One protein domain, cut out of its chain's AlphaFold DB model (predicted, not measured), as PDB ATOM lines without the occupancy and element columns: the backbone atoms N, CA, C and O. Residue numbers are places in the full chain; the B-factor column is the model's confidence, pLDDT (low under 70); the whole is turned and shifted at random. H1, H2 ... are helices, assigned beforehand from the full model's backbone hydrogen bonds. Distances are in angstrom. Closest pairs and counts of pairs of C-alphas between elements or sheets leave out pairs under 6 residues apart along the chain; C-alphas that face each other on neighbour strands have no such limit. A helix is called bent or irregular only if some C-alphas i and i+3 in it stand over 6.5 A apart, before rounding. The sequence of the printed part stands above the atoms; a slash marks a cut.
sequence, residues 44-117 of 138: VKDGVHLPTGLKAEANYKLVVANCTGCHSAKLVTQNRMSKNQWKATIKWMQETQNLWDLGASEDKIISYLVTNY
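AT A GLANCE: This is residues 44 to 117 of the 138 residues of an uncharacterized protein of Bacteroidetes bacterium MedPE-SWsnd-G1 (UniProt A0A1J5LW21). Two longer helices, H3 and H4, spread as a V from the start of H3; short H1 packs on H4, H2 makes a corner with H1, and looped residues 44 to 59 lie toward the end of the long axis away from H3. The printed part has 74 residues with four named helices, H1 to H4 in order, and no named strand: all helix, compact, radius of gyration of the C-alphas 11.7 A, spans 37 by 22 by 22 A.

HOW THE PARTS SIT: H3, residues 83 to 96, touches H4, residues 103 to 116, with residues 83 to 87 alone, opposite ways at a steep tilt of 48 degrees; the closest C-alphas, of Lys 83 and Ile 110, are 6.3 A apart. H1, residues 60 to 67, touches H4 at a steep tilt of 63 degrees, the closest C-alphas, of Val 63 and Ile 109, 5.9 A apart. H1 and H2, residues 73 to 78, only just touch, only at the corner, with 3 pairs of C-alphas within 8 A, closest Cys 67 and Ala 73 at 7.1 A. Every O i to N i+4 pair is within hydrogen-bond range in H1, H2 and H3, and 8 of 10 in H4.

IN THESE COORDINATES: H3 measures 19.9 A from first to last C-alpha and H4 21.1 A; H4 is only just irregular, C-alphas 104 and 107 being 6.52 A apart. H1 begins at C-alpha 60 (216.853, 208.262, 163.695); H4 ends at C-alpha 116 (220.676, 203.875, 171.086).

THE WHOLE: The C-alphas farthest apart, of Asp 46 and Glu 95, span 36.9 A. The printed part has no cut, no link between helices is long, and no printed residue is under 70 in pLDDT.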
ATOM      1  N   VAL A  44     225.365 213.966 158.163       91.00
ATOM      2  CA  VAL A  44     225.859 212.856 158.987       91.00
ATOM      3  C   VAL A  44     227.369 212.705 158.838       91.00
ATOM      4  O   VAL A  44     227.871 212.393 157.762       91.00
ATOM      5  N   LYS A  45     228.097 212.825 159.949       92.75
ATOM      6  CA  LYS A  45     229.542 212.589 160.014       92.75
ATOM      7  C   LYS A  45     229.854 211.606 161.137       92.75
ATOM      8  O   LYS A  45     229.307 211.728 162.228       92.75
ATOM      9  N   ASP A  46     230.706 210.621 160.856       92.31
ATOM     10  CA  ASP A  46     231.151 209.608 161.827       92.31
ATOM     11  C   ASP A  46     229.987 208.874 162.530       92.31
ATOM     12  O   ASP A  46     230.035 208.567 163.719       92.31
ATOM     13  N   GLY A  47     228.895 208.619 161.796       92.94
ATOM     14  CA  GLY A  47     227.695 207.969 162.336       92.94
ATOM     15  C   GLY A  47     226.843 208.867 163.240       92.94
ATOM     16  O   GLY A  47     225.945 208.369 163.916       92.94
ATOM     17  N   VAL A  48     227.085 210.179 163.256       95.69
ATOM     18  CA  VAL A  48     226.322 211.160 164.034       95.69
ATOM     19  C   VAL A  48     225.666 212.171 163.105       95.69
ATOM     20  O   VAL A  48     226.310 212.779 162.256       95.69
ATOM     21  N   HIS A  49     224.371 212.376 163.303       95.56
ATOM     22  CA  HIS A  49     223.583 213.404 162.649       95.56
ATOM     23  C   HIS A  49     223.937 214.783 163.222       95.56
ATOM     24  O   HIS A  49     223.455 215.149 164.299       95.56
ATOM     25  N   LEU A  50     224.782 215.538 162.515       94.38
ATOM     26  CA  LEU A  50     225.407 216.783 162.970       94.38
ATOM     27  C   LEU A  50     224.415 217.805 163.551       94.38
ATOM     28  O   LEU A  50     224.694 218.309 164.640       94.38
ATOM     29  N   PRO A  51     223.242 218.078 162.940       93.69
ATOM     30  CA  PRO A  51     222.310 219.075 163.471       93.69
ATOM     31  C   PRO A  51     221.727 218.725 164.846       93.69
ATOM     32  O   PRO A  51     221.336 219.609 165.604       93.69
ATOM     33  N   THR A  52     221.637 217.434 165.179       95.56
ATOM     34  CA  THR A  52     220.934 216.973 166.394       95.56
ATOM     35  C   THR A  52     221.823 216.244 167.395       95.56
ATOM     36  O   THR A  52     221.430 216.081 168.548       95.56
ATOM     37  N   GLY A  53     222.989 215.758 166.968       95.81
ATOM     38  CA  GLY A  53     223.821 214.838 167.743       95.81
ATOM     39  C   GLY A  53     223.234 213.425 167.894       95.81
ATOM     40  O   GLY A  53     223.737 212.641 168.698       95.81
ATOM     41  N   LEU A  54     222.164 213.086 167.164       97.06
ATOM     42  CA  LEU A  54     221.600 211.736 167.167       97.06
ATOM     43  C   LEU A  54     222.541 210.748 166.467       97.06
ATOM     44  O   LEU A  54     223.160 211.091 165.462       97.06
ATOM     45  N   LYS A  55     222.612 209.506 166.952       97.38
ATOM     46  CA  LYS A  55     223.255 208.413 166.215       97.38
ATOM     47  C   LYS A  55     222.489 208.187 164.912       97.38
ATOM     48  O   LYS A  55     221.284 207.955 164.929       97.38
ATOM     49  N   ALA A  56     223.168 208.266 163.777       95.94
ATOM     50  CA  ALA A  56     222.572 208.143 162.451       95.94
ATOM     51  C   ALA A  56     222.297 206.671 162.075       95.94
ATOM     52  O   ALA A  56     222.734 206.180 161.039       95.94
ATOM     53  N   GLU A  57     221.575 205.959 162.943       93.50
ATOM     54  CA  GLU A  57     221.178 204.555 162.792       93.50
ATOM     55  C   GLU A  57     219.698 204.413 162.392       93.50
ATOM     56  O   GLU A  57     218.954 205.388 162.316       93.50
ATOM     57  N   ALA A  58     219.226 203.189 162.140       91.75
ATOM     58  CA  ALA A  58     217.863 202.939 161.671       91.75
ATOM     59  C   ALA A  58     216.794 203.720 162.467       91.75
ATOM     60  O   ALA A  58     216.710 203.628 163.688       91.75
ATOM     61  N   ASN A  59     215.929 204.442 161.747       95.19
ATOM     62  CA  ASN A  59     214.827 205.258 162.274       95.19
ATOM     63  C   ASN A  59     215.207 206.564 163.004       95.19
ATOM     64  O   ASN A  59     214.293 207.260 163.445       95.19
ATOM     65  N   TYR A  60     216.482 206.981 163.063       96.69
ATOM     66  CA  TYR A  60     216.853 208.262 163.695       96.69
ATOM     67  C   TYR A  60     216.100 209.463 163.095       96.69
ATOM     68  O   TYR A  60     215.656 210.348 163.825       96.69
ATOM     69  N   LYS A  61     215.866 209.463 161.772       96.12
ATOM     70  CA  LYS A  61     215.107 210.514 161.070       96.12
ATOM     71  C   LYS A  61     213.655 210.628 161.541       96.12
ATOM     72  O   LYS A  61     213.098 211.718 161.491       96.12
ATOM     73  N   LEU A  62     213.049 209.544 162.042       97.50
ATOM     74  CA  LEU A  62     211.718 209.615 162.653       97.50
ATOM     75  C   LEU A  62     211.763 210.408 163.962       97.50
ATOM     76  O   LEU A  62     210.850 211.183 164.228       97.50
ATOM     77  N   VAL A  63     212.832 210.266 164.749       97.56
ATOM     78  CA  VAL A  63     213.035 211.063 165.969       97.56
ATOM     79  C   VAL A  63     213.301 212.524 165.629       97.56
ATOM     80  O   VAL A  63     212.728 213.398 166.269       97.56
ATOM     81  N   VAL A  64     214.106 212.800 164.598       97.12
ATOM     82  CA  VAL A  64     214.300 214.172 164.090       97.12
ATOM     83  C   VAL A  64     212.946 214.784 163.714       97.12
ATOM     84  O   VAL A  64     212.565 215.826 164.230       97.12
ATOM     85  N   ALA A  65     212.159 214.101 162.884       96.81
ATOM     86  CA  ALA A  65     210.895 214.645 162.399       96.81
ATOM     87  C   ALA A  65     209.843 214.858 163.503       96.81
ATOM     88  O   ALA A  65     209.097 215.831 163.447       96.81
ATOM     89  N   ASN A  66     209.765 213.962 164.494       97.75
ATOM     90  CA  ASN A  66     208.648 213.946 165.447       97.75
ATOM     91  C   ASN A  66     208.997 214.450 166.850       97.75
ATOM     92  O   ASN A  66     208.104 214.833 167.597       97.75
ATOM     93  N   CYS A  67     210.273 214.457 167.233       96.81
ATOM     94  CA  CYS A  67     210.686 214.761 168.605       96.81
ATOM     95  C   CYS A  67     211.552 216.021 168.712       96.81
ATOM     96  O   CYS A  67     211.844 216.446 169.830       96.81
ATOM     97  N   THR A  68     211.968 216.625 167.590       96.56
ATOM     98  CA  THR A  68     212.776 217.858 167.603       96.56
ATOM     99  C   THR A  68     212.031 219.109 167.142       96.56
ATOM    100  O   THR A  68     212.650 220.157 166.992       96.56
ATOM    101  N   GLY A  69     210.711 219.024 166.939       94.62
ATOM    102  CA  GLY A  69     209.879 220.170 166.549       94.62
ATOM    103  C   GLY A  69     209.643 221.186 167.674       94.62
ATOM    104  O   GLY A  69     209.491 222.371 167.403       94.62
ATOM    105  N   CYS A  70     209.649 220.740 168.936       96.50
ATOM    106  CA  CYS A  70     209.366 221.598 170.096       96.50
ATOM    107  C   CYS A  70     210.578 221.810 171.017       96.50
ATOM    108  O   CYS A  70     210.630 222.787 171.759       96.50
ATOM    109  N   HIS A  71     211.557 220.905 170.998       95.56
ATOM    110  CA  HIS A  71     212.744 220.972 171.851       95.56
ATOM    111  C   HIS A  71     213.922 220.207 171.246       95.56
ATOM    112  O   HIS A  71     213.756 219.376 170.361       95.56
ATOM    113  N   SER A  72     215.133 220.451 171.750       97.00
ATOM    114  CA  SER A  72     216.350 219.820 171.223       97.00
ATOM    115  C   SER A  72     216.365 218.289 171.361       97.00
ATOM    116  O   SER A  72     215.859 217.724 172.333       97.00
ATOM    117  N   ALA A  73     217.074 217.608 170.455       97.06
ATOM    118  CA  ALA A  73     217.351 216.174 170.579       97.06
ATOM    119  C   ALA A  73     218.182 215.824 171.831       97.06
ATOM    120  O   ALA A  73     218.127 214.694 172.319       97.06
ATOM    121  N   LYS A  74     218.912 216.793 172.401       96.50
ATOM    122  CA  LYS A  74     219.612 216.629 173.681       96.50
ATOM    123  C   LYS A  74     218.630 216.406 174.833       96.50
ATOM    124  O   LYS A  74     218.864 215.524 175.653       96.50
ATOM    125  N   LEU A  75     217.508 217.135 174.863       96.06
ATOM    126  CA  LEU A  75     216.441 216.909 175.847       96.06
ATOM    127  C   LEU A  75     215.808 215.521 175.670       96.06
ATOM    128  O   LEU A  75     215.501 214.857 176.653       96.06
ATOM    129  N   VAL A  76     215.655 215.047 174.436       96.81
ATOM    130  CA  VAL A  76     215.133 213.696 174.182       96.81
ATOM    131  C   VAL A  76     216.115 212.632 174.685       96.81
ATOM    132  O   VAL A  76     215.743 211.756 175.455       96.81
ATOM    133  N   THR A  77     217.391 212.726 174.313       95.50
ATOM    134  CA  THR A  77     218.394 211.680 174.592       95.50
ATOM    135  C   THR A  77     218.920 211.664 176.027       95.50
ATOM    136  O   THR A  77     219.393 210.624 176.487       95.50
ATOM    137  N   GLN A  78     218.820 212.774 176.768       93.62
ATOM    138  CA  GLN A  78     219.125 212.775 178.204       93.62
ATOM    139  C   GLN A  78     218.069 212.019 179.025       93.62
ATOM    140  O   GLN A  78     218.375 211.516 180.105       93.62
ATOM    141  N   ASN A  79     216.839 211.912 178.512       92.12
ATOM    142  CA  ASN A  79     215.771 211.131 179.118       92.12
ATOM    143  C   ASN A  79     215.955 209.653 178.756       92.12
ATOM    144  O   ASN A  79     215.327 209.115 177.853       92.12
ATOM    145  N   ARG A  80     216.864 208.981 179.459       92.62
ATOM    146  CA  ARG A  80     217.115 207.549 179.284       92.62
ATOM    147  C   ARG A  80     215.992 206.760 179.938       92.62
ATOM    148  O   ARG A  80     215.979 206.626 181.154       92.62
ATOM    149  N   MET A  81     215.046 206.270 179.145       94.75
ATOM    150  CA  MET A  81     213.829 205.605 179.616       94.75
ATOM    151  C   MET A  81     213.689 204.197 179.029       94.75
ATOM    152  O   MET A  81     214.163 203.902 177.931       94.75
ATOM    153  N   SER A  82     213.015 203.315 179.766       96.25
ATOM    154  CA  SER A  82     212.568 202.013 179.265       96.25
ATOM    155  C   SER A  82     211.469 202.175 178.208       96.25
ATOM    156  O   SER A  82     210.843 203.230 178.091       96.25
ATOM    157  N   LYS A  83     211.169 201.101 177.466       97.38
ATOM    158  CA  LYS A  83     210.095 201.090 176.457       97.38
ATOM    159  C   LYS A  83     208.749 201.558 177.029       97.38
ATOM    160  O   LYS A  83     208.074 202.370 176.407       97.38
ATOM    161  N   ASN A  84     208.371 201.072 178.214       97.62
ATOM    162  CA  ASN A  84     207.087 201.410 178.838       97.62
ATOM    163  C   ASN A  84     207.042 202.865 179.312       97.62
ATOM    164  O   ASN A  84     206.018 203.525 179.158       97.62
ATOM    165  N   GLN A  85     208.157 203.375 179.838       97.00
ATOM    166  CA  GLN A  85     208.274 204.781 180.220       97.00
ATOM    167  C   GLN A  85     208.152 205.690 178.993       97.00
ATOM    168  O   GLN A  85     207.359 206.622 179.025       97.00
ATOM    169  N   TRP A  86     208.824 205.367 177.883       98.00
ATOM    170  CA  TRP A  86     208.665 206.111 176.631       98.00
ATOM    171  C   TRP A  86     207.225 206.112 176.110       98.00
ATOM    172  O   TRP A  86     206.736 207.170 175.722       98.00
ATOM    173  N   LYS A  87     206.522 204.970 176.148       98.50
ATOM    174  CA  LYS A  87     205.094 204.903 175.775       98.50
ATOM    175  C   LYS A  87     204.240 205.828 176.638       98.50
ATOM    176  O   LYS A  87     203.423 206.578 176.116       98.50
ATOM    177  N   ALA A  88     204.453 205.808 177.954       98.44
ATOM    178  CA  ALA A  88     203.738 206.687 178.872       98.44
ATOM    179  C   ALA A  88     204.050 208.170 178.609       98.44
ATOM    180  O   ALA A  88     203.143 208.997 178.612       98.44
ATOM    181  N   THR A  89     205.313 208.506 178.336       97.94
ATOM    182  CA  THR A  89     205.739 209.873 178.019       97.94
ATOM    183  C   THR A  89     205.146 210.374 176.707       97.94
ATOM    184  O   THR A  89     204.633 211.488 176.682       97.94
ATOM    185  N   ILE A  90     205.166 209.573 175.639       98.31
ATOM    186  CA  ILE A  90     204.566 209.944 174.348       98.31
ATOM    187  C   ILE A  90     203.061 210.147 174.507       98.31
ATOM    188  O   ILE A  90     202.551 211.184 174.094       98.31
ATOM    189  N   LYS A  91     202.372 209.228 175.193       98.62
ATOM    190  CA  LYS A  91     200.947 209.375 175.505       98.62
ATOM    191  C   LYS A  91     200.659 210.679 176.256       98.62
ATOM    192  O   LYS A  91     199.773 211.432 175.870       98.62
ATOM    193  N   TRP A  92     201.444 210.989 177.287       98.44
ATOM    194  CA  TRP A  92     201.312 212.247 178.023       98.44
ATOM    195  C   TRP A  92     201.563 213.480 177.136       98.44
ATOM    196  O   TRP A  92     200.846 214.476 177.251       98.44
ATOM    197  N   MET A  93     202.543 213.432 176.227       98.12
ATOM    198  CA  MET A  93     202.794 214.512 175.263       98.12
ATOM    199  C   MET A  93     201.631 214.687 174.282       98.12
ATOM    200  O   MET A  93     201.299 215.816 173.930       98.12
ATOM    201  N   GLN A  94     200.988 213.599 173.862       98.50
ATOM    202  CA  GLN A  94     199.800 213.655 173.007       98.50
ATOM    203  C   GLN A  94     198.613 214.280 173.748       98.50
ATOM    204  O   GLN A  94     197.933 215.145 173.207       98.50
ATOM    205  N   GLU A  95     198.409 213.908 175.013       98.50
ATOM    206  CA  GLU A  95     197.310 214.417 175.842       98.50
ATOM    207  C   GLU A  95     197.496 215.882 176.269       98.50
ATOM    208  O   GLU A  95     196.512 216.602 176.429       98.50
ATOM    209  N   THR A  96     198.740 216.330 176.480       98.19
ATOM    210  CA  THR A  96     199.009 217.615 177.157       98.19
ATOM    211  C   THR A  96     199.886 218.594 176.381       98.19
ATOM    212  O   THR A  96     199.800 219.793 176.627       98.19
ATOM    213  N   GLN A  97     200.727 218.116 175.461       96.81
ATOM    214  CA  GLN A  97     201.714 218.926 174.728       96.81
ATOM    215  C   GLN A  97     201.404 219.026 173.228       96.81
ATOM    216  O   GLN A  97     202.240 219.497 172.459       96.81
ATOM    217  N   ASN A  98     200.207 218.596 172.809       96.69
ATOM    218  CA  ASN A  98     199.753 218.627 171.418       96.69
ATOM    219  C   ASN A  98     200.683 217.859 170.454       96.69
ATOM    220  O   ASN A  98     200.844 218.235 169.291       96.69
ATOM    221  N   LEU A  99     201.313 216.780 170.937       97.88
ATOM    222  CA  LEU A  99     201.985 215.832 170.055       97.88
ATOM    223  C   LEU A  99     200.922 215.101 169.227       97.88
ATOM    224  O   LEU A  99     199.924 214.625 169.760       97.88
ATOM    225  N   TRP A 100     201.125 215.024 167.918       97.31
ATOM    226  CA  TRP A 100     200.205 214.319 167.029       97.31
ATOM    227  C   TRP A 100     200.269 212.796 167.223       97.31
ATOM    228  O   TRP A 100     201.180 212.250 167.852       97.31
ATOM    229  N   ASP A 101     199.293 212.091 166.654       97.88
ATOM    230  CA  ASP A 101     199.323 210.631 166.610       97.88
ATOM    231  C   ASP A 101     200.488 210.146 165.729       97.88
ATOM    232  O   ASP A 101     200.569 210.451 164.538       97.88
ATOM    233  N   LEU A 102     201.412 209.397 166.335       97.88
ATOM    234  CA  LEU A 102     202.598 208.864 165.669       97.88
ATOM    235  C   LEU A 102     202.302 207.575 164.880       97.88
ATOM    236  O   LEU A 102     203.125 207.157 164.056       97.88
ATOM    237  N   GLY A 103     201.156 206.928 165.124       98.06
ATOM    238  CA  GLY A 103     200.745 205.682 164.482       98.06
ATOM    239  C   GLY A 103     201.844 204.613 164.493       98.06
ATOM    240  O   GLY A 103     202.521 204.377 165.495       98.06
ATOM    241  N   ALA A 104     202.093 203.991 163.337       97.06
ATOM    242  CA  ALA A 104     203.122 202.955 163.181       97.06
ATOM    243  C   ALA A 104     204.572 203.450 163.397       97.06
ATOM    244  O   ALA A 104     205.502 202.636 163.428       97.06
ATOM    245  N   SER A 105     204.793 204.764 163.517       98.06
ATOM    246  CA  SER A 105     206.116 205.330 163.802       98.06
ATOM    247  C   SER A 105     206.465 205.274 165.285       98.06
ATOM    248  O   SER A 105     207.654 205.254 165.600       98.06
ATOM    249  N   GLU A 106     205.478 205.205 166.188       98.50
ATOM    250  CA  GLU A 106     205.714 205.213 167.637       98.50
ATOM    251  C   GLU A 106     206.670 204.090 168.054       98.50
ATOM    252  O   GLU A 106     207.744 204.348 168.594       98.50
ATOM    253  N   ASP A 107     206.341 202.835 167.731       98.31
ATOM    254  CA  ASP A 107     207.170 201.695 168.128       98.31
ATOM    255  C   ASP A 107     208.577 201.750 167.506       98.31
ATOM    256  O   ASP A 107     209.540 201.295 168.127       98.31
ATOM    257  N   LYS A 108     208.731 202.343 166.313       98.44
ATOM    258  CA  LYS A 108     210.039 202.534 165.661       98.44
ATOM    259  C   LYS A 108     210.877 203.592 166.377       98.44
ATOM    260  O   LYS A 108     212.061 203.362 166.615       98.44
ATOM    261  N   ILE A 109     210.258 204.715 166.746       98.44
ATOM    262  CA  ILE A 109     210.876 205.792 167.529       98.44
ATOM    263  C   ILE A 109     211.338 205.248 168.881       98.44
ATOM    264  O   ILE A 109     212.508 205.391 169.234       98.44
ATOM    265  N   ILE A 110     210.454 204.555 169.604       98.38
ATOM    266  CA  ILE A 110     210.779 203.996 170.920       98.38
ATOM    267  C   ILE A 110     211.884 202.943 170.805       98.38
ATOM    268  O   ILE A 110     212.818 202.951 171.604       98.38
ATOM    269  N   SER A 111     211.818 202.059 169.805       98.25
ATOM    270  CA  SER A 111     212.853 201.038 169.602       98.25
ATOM    271  C   SER A 111     214.216 201.668 169.321       98.25
ATOM    272  O   SER A 111     215.210 201.241 169.906       98.25
ATOM    273  N   TYR A 112     214.270 202.719 168.497       98.06
ATOM    274  CA  TYR A 112     215.501 203.472 168.270       98.06
ATOM    275  C   TYR A 112     216.025 204.095 169.570       98.06
ATOM    276  O   TYR A 112     217.197 203.900 169.892       98.06
ATOM    277  N   LEU A 113     215.173 204.790 170.337       97.88
ATOM    278  CA  LEU A 113     215.573 205.473 171.573       97.88
ATOM    279  C   LEU A 113     216.101 204.489 172.621       97.88
ATOM    280  O   LEU A 113     217.165 204.723 173.183       97.88
ATOM    281  N   VAL A 114     215.415 203.365 172.834       97.31
ATOM    282  CA  VAL A 114     215.840 202.329 173.789       97.31
ATOM    283  C   VAL A 114     217.134 201.644 173.343       97.31
ATOM    284  O   VAL A 114     217.989 201.369 174.179       97.31
ATOM    285  N   THR A 115     217.309 201.395 172.042       97.31
ATOM    286  CA  THR A 115     218.522 200.747 171.510       97.31
ATOM    287  C   THR A 115     219.739 201.666 171.607       97.31
ATOM    288  O   THR A 115     220.817 201.255 172.026       97.31
ATOM    289  N   ASN A 116     219.569 202.935 171.238       97.12
ATOM    290  CA  ASN A 116     220.676 203.875 171.086       97.12
ATOM    291  C   ASN A 116     221.009 204.646 172.366       97.12
ATOM    292  O   ASN A 116     222.172 205.017 172.576       97.12
ATOM    293  N   TYR A 117     219.996 204.869 173.206       96.12
ATOM    294  CA  TYR A 117     220.041 205.637 174.447       96.12
ATOM    295  C   TYR A 117     219.322 204.867 175.570       96.12
ATOM    296  O   TYR A 117     218.321 205.346 176.108       96.12
TER     297      TYR A 117